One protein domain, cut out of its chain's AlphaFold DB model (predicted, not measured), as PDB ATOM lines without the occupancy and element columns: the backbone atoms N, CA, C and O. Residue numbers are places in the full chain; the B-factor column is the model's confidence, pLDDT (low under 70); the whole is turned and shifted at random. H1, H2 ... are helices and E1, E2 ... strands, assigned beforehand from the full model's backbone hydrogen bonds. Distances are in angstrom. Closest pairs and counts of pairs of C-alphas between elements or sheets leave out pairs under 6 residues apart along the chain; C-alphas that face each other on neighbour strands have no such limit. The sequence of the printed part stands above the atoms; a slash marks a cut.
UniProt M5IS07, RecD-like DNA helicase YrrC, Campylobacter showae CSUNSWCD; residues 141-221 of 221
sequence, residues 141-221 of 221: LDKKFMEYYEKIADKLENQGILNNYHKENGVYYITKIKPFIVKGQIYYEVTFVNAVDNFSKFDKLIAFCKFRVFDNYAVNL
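Overview. This is residues 141 to 221 of the 221 residues of the protein "RecD-like DNA helicase YrrC" of Campylobacter showae CSUNSWCD (UniProt M5IS07). A strongly twisted meander of three strands, each the antiparallel neighbour of the one before, has helix H1 crossing over one end, in two layers. A long loop, residues 159 to 171, arches from H1 to the far end of E1. The printed part has 81 residues with H1, E1, E2, E3 along the chain, sheet order E1 E2 E3, class mixed. It is only just compact, close to loose, radius of gyration of the C-alphas 13.9 A, spanning 39 by 32 by 21 A.

Along the chain. Find C-alpha 143 at (125.688, 143.249, 148.444); H1 runs to 158, 22.8 A. E1, residues 172 to 182, 26.8 A, bends by 68 degrees at 175. E2 is 185 to 194, 29.2 A; E3, 204 to 209, ends at (141.029, 130.027, 143.494).

Arrangement. In hairpin E1 and E2, find N 178 and O 189, 2.9 A; in hairpin E2 and E3, N 190 and O 207, 2.8 A. H1 is on the sheet, height 8.7 A, across the strands at 78 degrees to E1 on the local plane; its closest C-alphas to E1 are Glu 150 and Val 182, 6.0 A. In H1, 11 of 12 O i to N i+4 pairs are within hydrogen-bond range.

Size, cuts and confidence. The farthest C-alphas, Lys 183 and Asp 197, are 40.2 A apart. The printed part has no cut; the link H1 to E1 is long. Among 22 residues under pLDDT 70 are 159 to 169.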
ATOM      1  N   LEU A 141     130.793 146.338 144.951       69.19
ATOM      2  CA  LEU A 141     129.829 147.205 145.653       69.19
ATOM      3  C   LEU A 141     128.465 146.547 145.874       69.19
ATOM      4  O   LEU A 141     127.692 146.987 146.718       69.19
ATOM      5  N   ASP A 142     128.139 145.513 145.101       78.44
ATOM      6  CA  ASP A 142     126.822 144.892 145.164       78.44
ATOM      7  C   ASP A 142     126.766 143.835 146.276       78.44
ATOM      8  O   ASP A 142     127.443 142.802 146.230       78.44
ATOM      9  N   LYS A 143     125.910 144.100 147.268       75.38
ATOM     10  CA  LYS A 143     125.688 143.249 148.444       75.38
ATOM     11  C   LYS A 143     125.243 141.831 148.080       75.38
ATOM     12  O   LYS A 143     125.666 140.887 148.739       75.38
ATOM     13  N   LYS A 144     124.453 141.650 147.012       78.75
ATOM     14  CA  LYS A 144     124.009 140.308 146.590       78.75
ATOM     15  C   LYS A 144     125.170 139.462 146.073       78.75
ATOM     16  O   LYS A 144     125.203 138.256 146.302       78.75
ATOM     17  N   PHE A 145     126.137 140.088 145.401       79.94
ATOM     18  CA  PHE A 145     127.349 139.392 144.966       79.94
ATOM     19  C   PHE A 145     128.282 139.083 146.140       79.94
ATOM     20  O   PHE A 145     128.972 138.068 146.089       79.94
ATOM     21  N   MET A 146     128.288 139.898 147.199       84.50
ATOM     22  CA  MET A 146     129.092 139.614 148.394       84.50
ATOM     23  C   MET A 146     128.664 138.314 149.082       84.50
ATOM     24  O   MET A 146     129.519 137.461 149.295       84.50
ATOM     25  N   GLU A 147     127.365 138.090 149.314       88.56
ATOM     26  CA  GLU A 147     126.879 136.825 149.904       88.56
ATOM     27  C   GLU A 147     127.265 135.594 149.065       88.56
ATOM     28  O   GLU A 147     127.568 134.519 149.590       88.56
ATOM     29  N   TYR A 148     127.250 135.739 147.736       90.88
ATOM     30  CA  TYR A 148     127.706 134.698 146.819       90.88
ATOM     31  C   TYR A 148     129.204 134.415 146.988       90.88
ATOM     32  O   TYR A 148     129.590 133.261 147.180       90.88
ATOM     33  N   TYR A 149     130.044 135.454 146.959       91.31
ATOM     34  CA  TYR A 149     131.492 135.309 147.104       91.31
ATOM     35  C   TYR A 149     131.902 134.802 148.489       91.31
ATOM     36  O   TYR A 149     132.849 134.024 148.581       91.31
ATOM     37  N   GLU A 150     131.176 135.162 149.548       91.56
ATOM     38  CA  GLU A 150     131.396 134.632 150.897       91.56
ATOM     39  C   GLU A 150     131.218 133.113 150.947       91.56
ATOM     40  O   GLU A 150     132.102 132.404 151.426       91.56
ATOM     41  N   LYS A 151     130.138 132.588 150.354       91.88
ATOM     42  CA  LYS A 151     129.911 131.135 150.257       91.88
ATOM     43  C   LYS A 151     130.991 130.426 149.442       91.88
ATOM     44  O   LYS A 151     131.333 129.281 149.743       91.88
ATOM     45  N   ILE A 152     131.512 131.072 148.395       91.06
ATOM     46  CA  ILE A 152     132.625 130.539 147.598       91.06
ATOM     47  C   ILE A 152     133.910 130.500 148.428       91.06
ATOM     48  O   ILE A 152     134.565 129.461 148.467       91.06
ATOM     49  N   ALA A 153     134.250 131.590 149.118       91.44
ATOM     50  CA  ALA A 153     135.424 131.655 149.980       91.44
ATOM     51  C   ALA A 153     135.360 130.594 151.086       91.44
ATOM     52  O   ALA A 153     136.307 129.829 151.245       91.44
ATOM     53  N   ASP A 154     134.216 130.451 151.763       90.94
ATOM     54  CA  ASP A 154     134.025 129.425 152.792       90.94
ATOM     55  C   ASP A 154     134.215 128.005 152.229       90.94
ATOM     56  O   ASP A 154     134.795 127.148 152.896       90.94
ATOM     57  N   LYS A 155     133.794 127.737 150.984       89.81
ATOM     58  CA  LYS A 155     134.100 126.459 150.320       89.81
ATOM     59  C   LYS A 155     135.594 126.294 150.041       89.81
ATOM     60  O   LYS A 155     136.115 125.215 150.290       89.81
ATOM     61  N   LEU A 156     136.281 127.330 149.563       88.56
ATOM     62  CA  LEU A 156     137.724 127.283 149.289       88.56
ATOM     63  C   LEU A 156     138.577 127.132 150.559       88.56
ATOM     64  O   LEU A 156     139.679 126.592 150.490       88.56
ATOM     65  N   GLU A 157     138.113 127.631 151.706       87.38
ATOM     66  CA  GLU A 157     138.776 127.440 153.003       87.38
ATOM     67  C   GLU A 157     138.553 126.033 153.570       87.38
ATOM     68  O   GLU A 157     139.484 125.433 154.100       87.38
ATOM     69  N   ASN A 158     137.339 125.491 153.434       81.56
ATOM     70  CA  ASN A 158     136.958 124.212 154.043       81.56
ATOM     71  C   ASN A 158     137.216 122.988 153.149       81.56
ATOM     72  O   ASN A 158     137.151 121.851 153.621       81.56
ATOM     73  N   GLN A 159     137.501 123.185 151.861       69.56
ATOM     74  CA  GLN A 159     137.939 122.108 150.982       69.56
ATOM     75  C   GLN A 159     139.409 121.784 151.266       69.56
ATOM     76  O   GLN A 159     140.323 122.382 150.699       69.56
ATOM     77  N   GLY A 160     139.636 120.785 152.126       59.28
ATOM     78  CA  GLY A 160     140.872 120.006 152.081       59.28
ATOM     79  C   GLY A 160     141.098 119.505 150.651       59.28
ATOM     80  O   GLY A 160     140.121 119.247 149.948       59.28
ATOM     81  N   ILE A 161     142.370 119.446 150.229       56.97
ATOM     82  CA  ILE A 161     142.849 119.104 148.875       56.97
ATOM     83  C   ILE A 161     141.819 118.241 148.137       56.97
ATOM     84  O   ILE A 161     141.518 117.131 148.580       56.97
ATOM     85  N   LEU A 162     141.253 118.786 147.054       57.53
ATOM     86  CA  LEU A 162     140.255 118.155 146.186       57.53
ATOM     87  C   LEU A 162     140.840 116.868 145.578       57.53
ATOM     88  O   LEU A 162     141.270 116.842 144.433       57.53
ATOM     89  N   ASN A 163     140.884 115.792 146.362       51.69
ATOM     90  CA  ASN A 163     141.566 114.551 146.004       51.69
ATOM     91  C   ASN A 163     140.771 113.687 145.019       51.69
ATOM     92  O   ASN A 163     141.271 112.650 144.611       51.69
ATOM     93  N   ASN A 164     139.553 114.084 144.632       52.62
ATOM     94  CA  ASN A 164     138.668 113.267 143.801       52.62
ATOM     95  C   ASN A 164     137.791 114.121 142.877       52.62
ATOM     96  O   ASN A 164     136.572 114.163 143.039       52.62
ATOM     97  N   TYR A 165     138.393 114.790 141.896       56.91
ATOM     98  CA  TYR A 165     137.640 115.280 140.742       56.91
ATOM     99  C   TYR A 165     138.124 114.575 139.482       56.91
ATOM    100  O   TYR A 165     139.323 114.374 139.286       56.91
ATOM    101  N   HIS A 166     137.167 114.161 138.649       56.66
ATOM    102  CA  HIS A 166     137.450 113.732 137.289       56.66
ATOM    103  C   HIS A 166     138.200 114.864 136.595       56.66
ATOM    104  O   HIS A 166     137.651 115.948 136.426       56.66
ATOM    105  N   LYS A 167     139.459 114.607 136.241       58.41
ATOM    106  CA  LYS A 167     140.268 115.537 135.465       58.41
ATOM    107  C   LYS A 167     139.569 115.752 134.128       58.41
ATOM    108  O   LYS A 167     139.338 114.782 133.396       58.41
ATOM    109  N   GLU A 168     139.170 116.984 133.844       61.53
ATOM    110  CA  GLU A 168     138.566 117.292 132.557       61.53
ATOM    111  C   GLU A 168     139.696 117.378 131.540       61.53
ATOM    112  O   GLU A 168     140.436 118.355 131.472       61.53
ATOM    113  N   ASN A 169     139.848 116.326 130.736       63.16
ATOM    114  CA  ASN A 169     140.831 116.329 129.662       63.16
ATOM    115  C   ASN A 169     140.457 117.403 128.630       63.16
ATOM    116  O   ASN A 169     139.561 117.208 127.810       63.16
ATOM    117  N   GLY A 170     141.173 118.523 128.656       71.69
ATOM    118  CA  GLY A 170     140.987 119.631 127.730       71.69
ATOM    119  C   GLY A 170     142.057 120.699 127.921       71.69
ATOM    120  O   GLY A 170     142.621 120.848 129.003       71.69
ATOM    121  N   VAL A 171     142.368 121.427 126.850       79.31
ATOM    122  CA  VAL A 171     143.200 122.631 126.925       79.31
ATOM    123  C   VAL A 171     142.251 123.819 126.978       79.31
ATOM    124  O   VAL A 171     141.386 123.958 126.119       79.31
ATOM    125  N   TYR A 172     142.408 124.672 127.981       84.19
ATOM    126  CA  TYR A 172     141.530 125.808 128.221       84.19
ATOM    127  C   TYR A 172     142.320 127.114 128.227       84.19
ATOM    128  O   TYR A 172     143.305 127.248 128.952       84.19
ATOM    129  N   TYR A 173     141.870 128.107 127.464       85.81
ATOM    130  CA  TYR A 173     142.393 129.467 127.545       85.81
ATOM    131  C   TYR A 173     141.754 130.227 128.702       85.81
ATOM    132  O   TYR A 173     140.537 130.188 128.895       85.81
ATOM    133  N   ILE A 174     142.571 130.982 129.433       87.56
ATOM    134  CA  ILE A 174     142.085 131.931 130.432       87.56
ATOM    135  C   ILE A 174     141.706 133.227 129.723       87.56
ATOM    136  O   ILE A 174     142.530 133.867 129.079       87.56
ATOM    137  N   THR A 175     140.446 133.630 129.854       86.50
ATOM    138  CA  THR A 175     139.912 134.818 129.166       86.50
ATOM    139  C   THR A 175     139.675 135.994 130.100       86.50
ATOM    140  O   THR A 175     139.689 137.147 129.668       86.50
ATOM    141  N   LYS A 176     139.429 135.723 131.385       87.81
ATOM    142  CA  LYS A 176     139.161 136.757 132.380       87.81
ATOM    143  C   LYS A 176     139.595 136.299 133.759       87.81
ATOM    144  O   LYS A 176     139.356 135.159 134.144       87.81
ATOM    145  N   ILE A 177     140.169 137.233 134.506       89.69
ATOM    146  CA  ILE A 177     140.511 137.064 135.913       89.69
ATOM    147  C   ILE A 177     139.933 138.261 136.652       89.69
ATOM    148  O   ILE A 177     140.259 139.408 136.339       89.69
ATOM    149  N   LYS A 178     139.041 137.998 137.603       89.19
ATOM    150  CA  LYS A 178     138.396 139.023 138.420       89.19
ATOM    151  C   LYS A 178     138.775 138.795 139.888       89.19
ATOM    152  O   LYS A 178     138.374 137.771 140.443       89.19
ATOM    153  N   PRO A 179     139.523 139.712 140.526       91.12
ATOM    154  CA  PRO A 179     139.758 139.625 141.958       91.12
ATOM    155  C   PRO A 179     138.480 139.951 142.734       91.12
ATOM    156  O   PRO A 179     137.680 140.796 142.322       91.12
ATOM    157  N   PHE A 180     138.316 139.311 143.882       91.44
ATOM    158  CA  PHE A 180     137.320 139.668 144.883       91.44
ATOM    159  C   PHE A 180     137.915 139.508 146.279       91.44
ATOM    160  O   PHE A 180     138.850 138.733 146.470       91.44
ATOM    161  N   ILE A 181     137.393 140.263 147.246       90.19
ATOM    162  CA  ILE A 181     137.868 140.219 148.629       90.19
ATOM    163  C   ILE A 181     136.759 139.700 149.531       90.19
ATOM    164  O   ILE A 181     135.631 140.188 149.472       90.19
ATOM    165  N   VAL A 182     137.099 138.731 150.377       89.19
ATOM    166  CA  VAL A 182     136.234 138.209 151.438       89.19
ATOM    167  C   VAL A 182     137.067 138.078 152.705       89.19
ATOM    168  O   VAL A 182     138.155 137.513 152.668       89.19
ATOM    169  N   LYS A 183     136.561 138.602 153.831       87.06
ATOM    170  CA  LYS A 183     137.196 138.480 155.162       87.06
ATOM    171  C   LYS A 183     138.690 138.873 155.168       87.06
ATOM    172  O   LYS A 183     139.504 138.217 155.806       87.06
ATOM    173  N   GLY A 184     139.050 139.931 154.436       85.44
ATOM    174  CA  GLY A 184     140.429 140.435 154.355       85.44
ATOM    175  C   GLY A 184     141.359 139.647 153.422       85.44
ATOM    176  O   GLY A 184     142.544 139.955 153.337       85.44
ATOM    177  N   GLN A 185     140.846 138.640 152.710       88.56
ATOM    178  CA  GLN A 185     141.626 137.812 151.790       88.56
ATOM    179  C   GLN A 185     141.212 138.035 150.341       88.56
ATOM    180  O   GLN A 185     140.032 138.210 150.035       88.56
ATOM    181  N   ILE A 186     142.200 138.018 149.444       90.56
ATOM    182  CA  ILE A 186     142.004 138.192 148.003       90.56
ATOM    183  C   ILE A 186     141.856 136.814 147.355       90.56
ATOM    184  O   ILE A 186     142.728 135.958 147.478       90.56
ATOM    185  N   TYR A 187     140.766 136.637 146.621       92.06
ATOM    186  CA  TYR A 187     140.455 135.455 145.829       92.06
ATOM    187  C   TYR A 187     140.265 135.854 144.362       92.06
ATOM    188  O   TYR A 187     140.121 137.036 144.030       92.06
ATOM    189  N   TYR A 188     140.228 134.863 143.475       92.00
ATOM    190  CA  TYR A 188     140.116 135.081 142.038       92.00
ATOM    191  C   TYR A 188     138.998 134.241 141.441       92.00
ATOM    192  O   TYR A 188     138.945 133.029 141.631       92.00
ATOM    193  N   GLU A 189     138.121 134.899 140.692       92.19
ATOM    194  CA  GLU A 189     137.205 134.267 139.750       92.19
ATOM    195  C   GLU A 189     137.901 134.215 138.387       92.19
ATOM    196  O   GLU A 189     138.275 135.253 137.825       92.19
ATOM    197  N   VAL A 190     138.097 133.007 137.867       91.56
ATOM    198  CA  VAL A 190     138.808 132.755 136.615       91.56
ATOM    199  C   VAL A 190     137.830 132.186 135.600       91.56
ATOM    200  O   VAL A 190     137.143 131.202 135.862       91.56
ATOM    201  N   THR A 191     137.747 132.827 134.437       90.38
ATOM    202  CA  THR A 191     136.921 132.371 133.317       90.38
ATOM    203  C   THR A 191     137.789 131.689 132.269       90.38
ATOM    204  O   THR A 191     138.665 132.319 131.666       90.38
ATOM    205  N   PHE A 192     137.484 130.426 132.019       87.62
ATOM    206  CA  PHE A 192     138.107 129.558 131.036       87.62
ATOM    207  C   PHE A 192     137.200 129.370 129.825       87.62
ATOM    208  O   PHE A 192     135.975 129.431 129.936       87.62
ATOM    209  N   VAL A 193     137.814 129.119 128.677       86.19
ATOM    210  CA  VAL A 193     137.141 128.730 127.437       86.19
ATOM    211  C   VAL A 193     137.956 127.625 126.781       86.19
ATOM    212  O   VAL A 193     139.185 127.667 126.821       86.19
ATOM    213  N   ASN A 194     137.294 126.628 126.196       81.00
ATOM    214  CA  ASN A 194     137.976 125.527 125.517       81.00
ATOM    215  C   ASN A 194     138.828 126.049 124.341       81.00
ATOM    216  O   ASN A 194     138.385 126.908 123.576       81.00
ATOM    217  N   ALA A 195     140.055 125.548 124.206       75.19
ATOM    218  CA  ALA A 195     141.013 125.935 123.175       75.19
ATOM    219  C   ALA A 195     140.702 125.263 121.825       75.19
ATOM    220  O   ALA A 195     141.497 124.485 121.301       75.19
ATOM    221  N   VAL A 196     139.532 125.576 121.269       77.06
ATOM    222  CA  VAL A 196     139.055 125.122 119.954       77.06
ATOM    223  C   VAL A 196     138.858 126.311 119.008       77.06
ATOM    224  O   VAL A 196     138.581 127.421 119.460       77.06
ATOM    225  N   ASP A 197     138.972 126.081 117.694       59.41
ATOM    226  CA  ASP A 197     138.942 127.138 116.664       59.41
ATOM    227  C   ASP A 197     137.641 127.963 116.645       59.41
ATOM    228  O   ASP A 197     137.663 129.148 116.321       59.41
ATOM    229  N   ASN A 198     136.512 127.362 117.031       61.28
ATOM    230  CA  ASN A 198     135.215 128.027 117.151       61.28
ATOM    231  C   ASN A 198     134.609 127.731 118.525       61.28
ATOM    232  O   ASN A 198     133.943 126.713 118.699       61.28
ATOM    233  N   PHE A 199     134.817 128.623 119.494       62.94
ATOM    234  CA  PHE A 199     134.145 128.544 120.791       62.94
ATOM    235  C   PHE A 199     132.941 129.488 120.852       62.94
ATOM    236  O   PHE A 199     132.973 130.639 120.402       62.94
ATOM    237  N   SER A 200     131.856 129.004 121.442       64.31
ATOM    238  CA  SER A 200     130.670 129.793 121.731       64.31
ATOM    239  C   SER A 200     130.870 130.624 122.999       64.31
ATOM    240  O   SER A 200     131.587 130.253 123.927       64.31
ATOM    241  N   LYS A 201     130.158 131.752 123.108       58.38
ATOM    242  CA  LYS A 201     130.139 132.579 124.333       58.38
ATOM    243  C   LYS A 201     129.567 131.827 125.544       58.38
ATOM    244  O   LYS A 201     129.727 132.312 126.666       58.38
ATOM    245  N   PHE A 202     128.892 130.703 125.293       64.44
ATOM    246  CA  PHE A 202     128.295 129.808 126.280       64.44
ATOM    247  C   PHE A 202     129.257 128.717 126.779       64.44
ATOM    248  O   PHE A 202     128.980 128.127 127.815       64.44
ATOM    249  N   ASP A 203     130.420 128.526 126.144       72.81
ATOM    250  CA  ASP A 203     131.408 127.494 126.519       72.81
ATOM    251  C   ASP A 203     132.348 127.965 127.645       72.81
ATOM    252  O   ASP A 203     133.511 127.566 127.735       72.81
ATOM    253  N   LYS A 204     131.867 128.890 128.481       84.19
ATOM    254  CA  LYS A 204     132.648 129.478 129.567       84.19
ATOM    255  C   LYS A 204     132.561 128.598 130.799       84.19
ATOM    256  O   LYS A 204     131.483 128.423 131.360       84.19
ATOM    257  N   LEU A 205     133.714 128.159 131.274       87.44
ATOM    258  CA  LEU A 205     133.850 127.528 132.577       87.44
ATOM    259  C   LEU A 205     134.363 128.569 133.577       87.44
ATOM    260  O   LEU A 205     135.305 129.303 133.290       87.44
ATOM    261  N   ILE A 206     133.733 128.664 134.747       89.06
ATOM    262  CA  ILE A 206     134.142 129.590 135.810       89.06
ATOM    263  C   ILE A 206     134.680 128.769 136.973       89.06
ATOM    264  O   ILE A 206     133.966 127.926 137.512       89.06
ATOM    265  N   ALA A 207     135.918 129.043 137.377       90.00
ATOM    266  CA  ALA A 207     136.499 128.477 138.587       90.00
ATOM    267  C   ALA A 207     136.918 129.578 139.561       90.00
ATOM    268  O   ALA A 207     137.030 130.754 139.205       90.00
ATOM    269  N   PHE A 208     137.171 129.168 140.799       91.06
ATOM    270  CA  PHE A 208     137.582 130.057 141.873       91.06
ATOM    271  C   PHE A 208     138.841 129.522 142.535       91.06
ATOM    272  O   PHE A 208     138.960 128.320 142.771       91.06
ATOM    273  N   CYS A 209     139.781 130.406 142.846       89.50
ATOM    274  CA  CYS A 209     141.029 130.027 143.494       89.50
ATOM    275  C   CYS A 209     141.539 131.119 144.436       89.50
ATOM    276  O   CYS A 209     141.168 132.289 144.338       89.50
ATOM    277  N   LYS A 210     142.423 130.715 145.353       88.00
ATOM    278  CA  LYS A 210     143.178 131.626 146.229       88.00
ATOM    279  C   LYS A 210     144.463 132.135 145.583       88.00
ATOM    280  O   LYS A 210     144.992 133.168 145.966       88.00
ATOM    281  N   PHE A 211     144.985 131.387 144.617       83.38
ATOM    282  CA  PHE A 211     146.268 131.673 143.992       83.38
ATOM    283  C   PHE A 211     146.068 132.472 142.714       83.38
ATOM    284  O   PHE A 211     145.184 132.171 141.910       83.38
ATOM    285  N   ARG A 212     146.921 133.471 142.506       75.50
ATOM    286  CA  ARG A 212     146.958 134.239 141.266       75.50
ATOM    287  C   ARG A 212     147.351 133.321 140.105       75.50
ATOM    288  O   ARG A 212     148.448 132.778 140.084       75.50
ATOM    289  N   VAL A 213     146.465 133.197 139.121       78.81
ATOM    290  CA  VAL A 213     146.733 132.552 137.820       78.81
ATOM    291  C   VAL A 213     147.018 133.645 136.800       78.81
ATOM    292  O   VAL A 213     146.408 134.692 136.928       78.81
ATOM    293  N   PHE A 214     147.886 133.472 135.803       73.38
ATOM    294  CA  PHE A 214     148.084 134.479 134.746       73.38
ATOM    295  C   PHE A 214     147.280 134.143 133.481       73.38
ATOM    296  O   PHE A 214     147.075 132.978 133.165       73.38
ATOM    297  N   ASP A 215     146.818 135.165 132.761       66.00
ATOM    298  CA  ASP A 215     145.940 135.048 131.586       66.00
ATOM    299  C   ASP A 215     146.682 134.744 130.272       66.00
ATOM    300  O   ASP A 215     146.065 134.539 129.233       66.00
ATOM    301  N   ASN A 216     148.012 134.685 130.305       66.56
ATOM    302  CA  ASN A 216     148.870 134.411 129.152       66.56
ATOM    303  C   ASN A 216     149.183 132.917 128.952       66.56
ATOM    304  O   ASN A 216     150.114 132.593 128.213       66.56
ATOM    305  N   TYR A 217     148.438 132.022 129.605       65.12
ATOM    306  CA  TYR A 217     148.633 130.577 129.524       65.12
ATOM    307  C   TYR A 217     147.332 129.852 129.177       65.12
ATOM    308  O   TYR A 217     146.235 130.279 129.543       65.12
ATOM    309  N   ALA A 218     147.480 128.721 128.490       70.88
ATOM    310  CA  ALA A 218     146.450 127.698 128.435       70.88
ATOM    311  C   ALA A 218     146.682 126.697 129.576       70.88
ATOM    312  O   ALA A 218     147.831 126.375 129.889       70.88
ATOM    313  N   VAL A 219     145.610 126.215 130.199       72.06
ATOM    314  CA  VAL A 219     145.670 125.272 131.320       72.06
ATOM    315  C   VAL A 219     144.918 123.987 131.004       72.06
ATOM    316  O   VAL A 219     143.976 123.983 130.216       72.06
ATOM    317  N   ASN A 220     145.345 122.899 131.634       71.38
ATOM    318  CA  ASN A 220     144.625 121.631 131.660       71.38
ATOM    319  C   ASN A 220     144.059 121.470 133.077       71.38
ATOM    320  O   ASN A 220     144.829 121.608 134.033       71.38
ATOM    321  N   LEU A 221     142.740 121.296 133.192       68.75
ATOM    322  CA  LEU A 221     141.982 121.409 134.444       68.75
ATOM    323  C   LEU A 221     141.831 120.064 135.169       68.75
ATOM    324  O   LEU A 221     141.495 119.045 134.527       68.75
TER     325      LEU A 221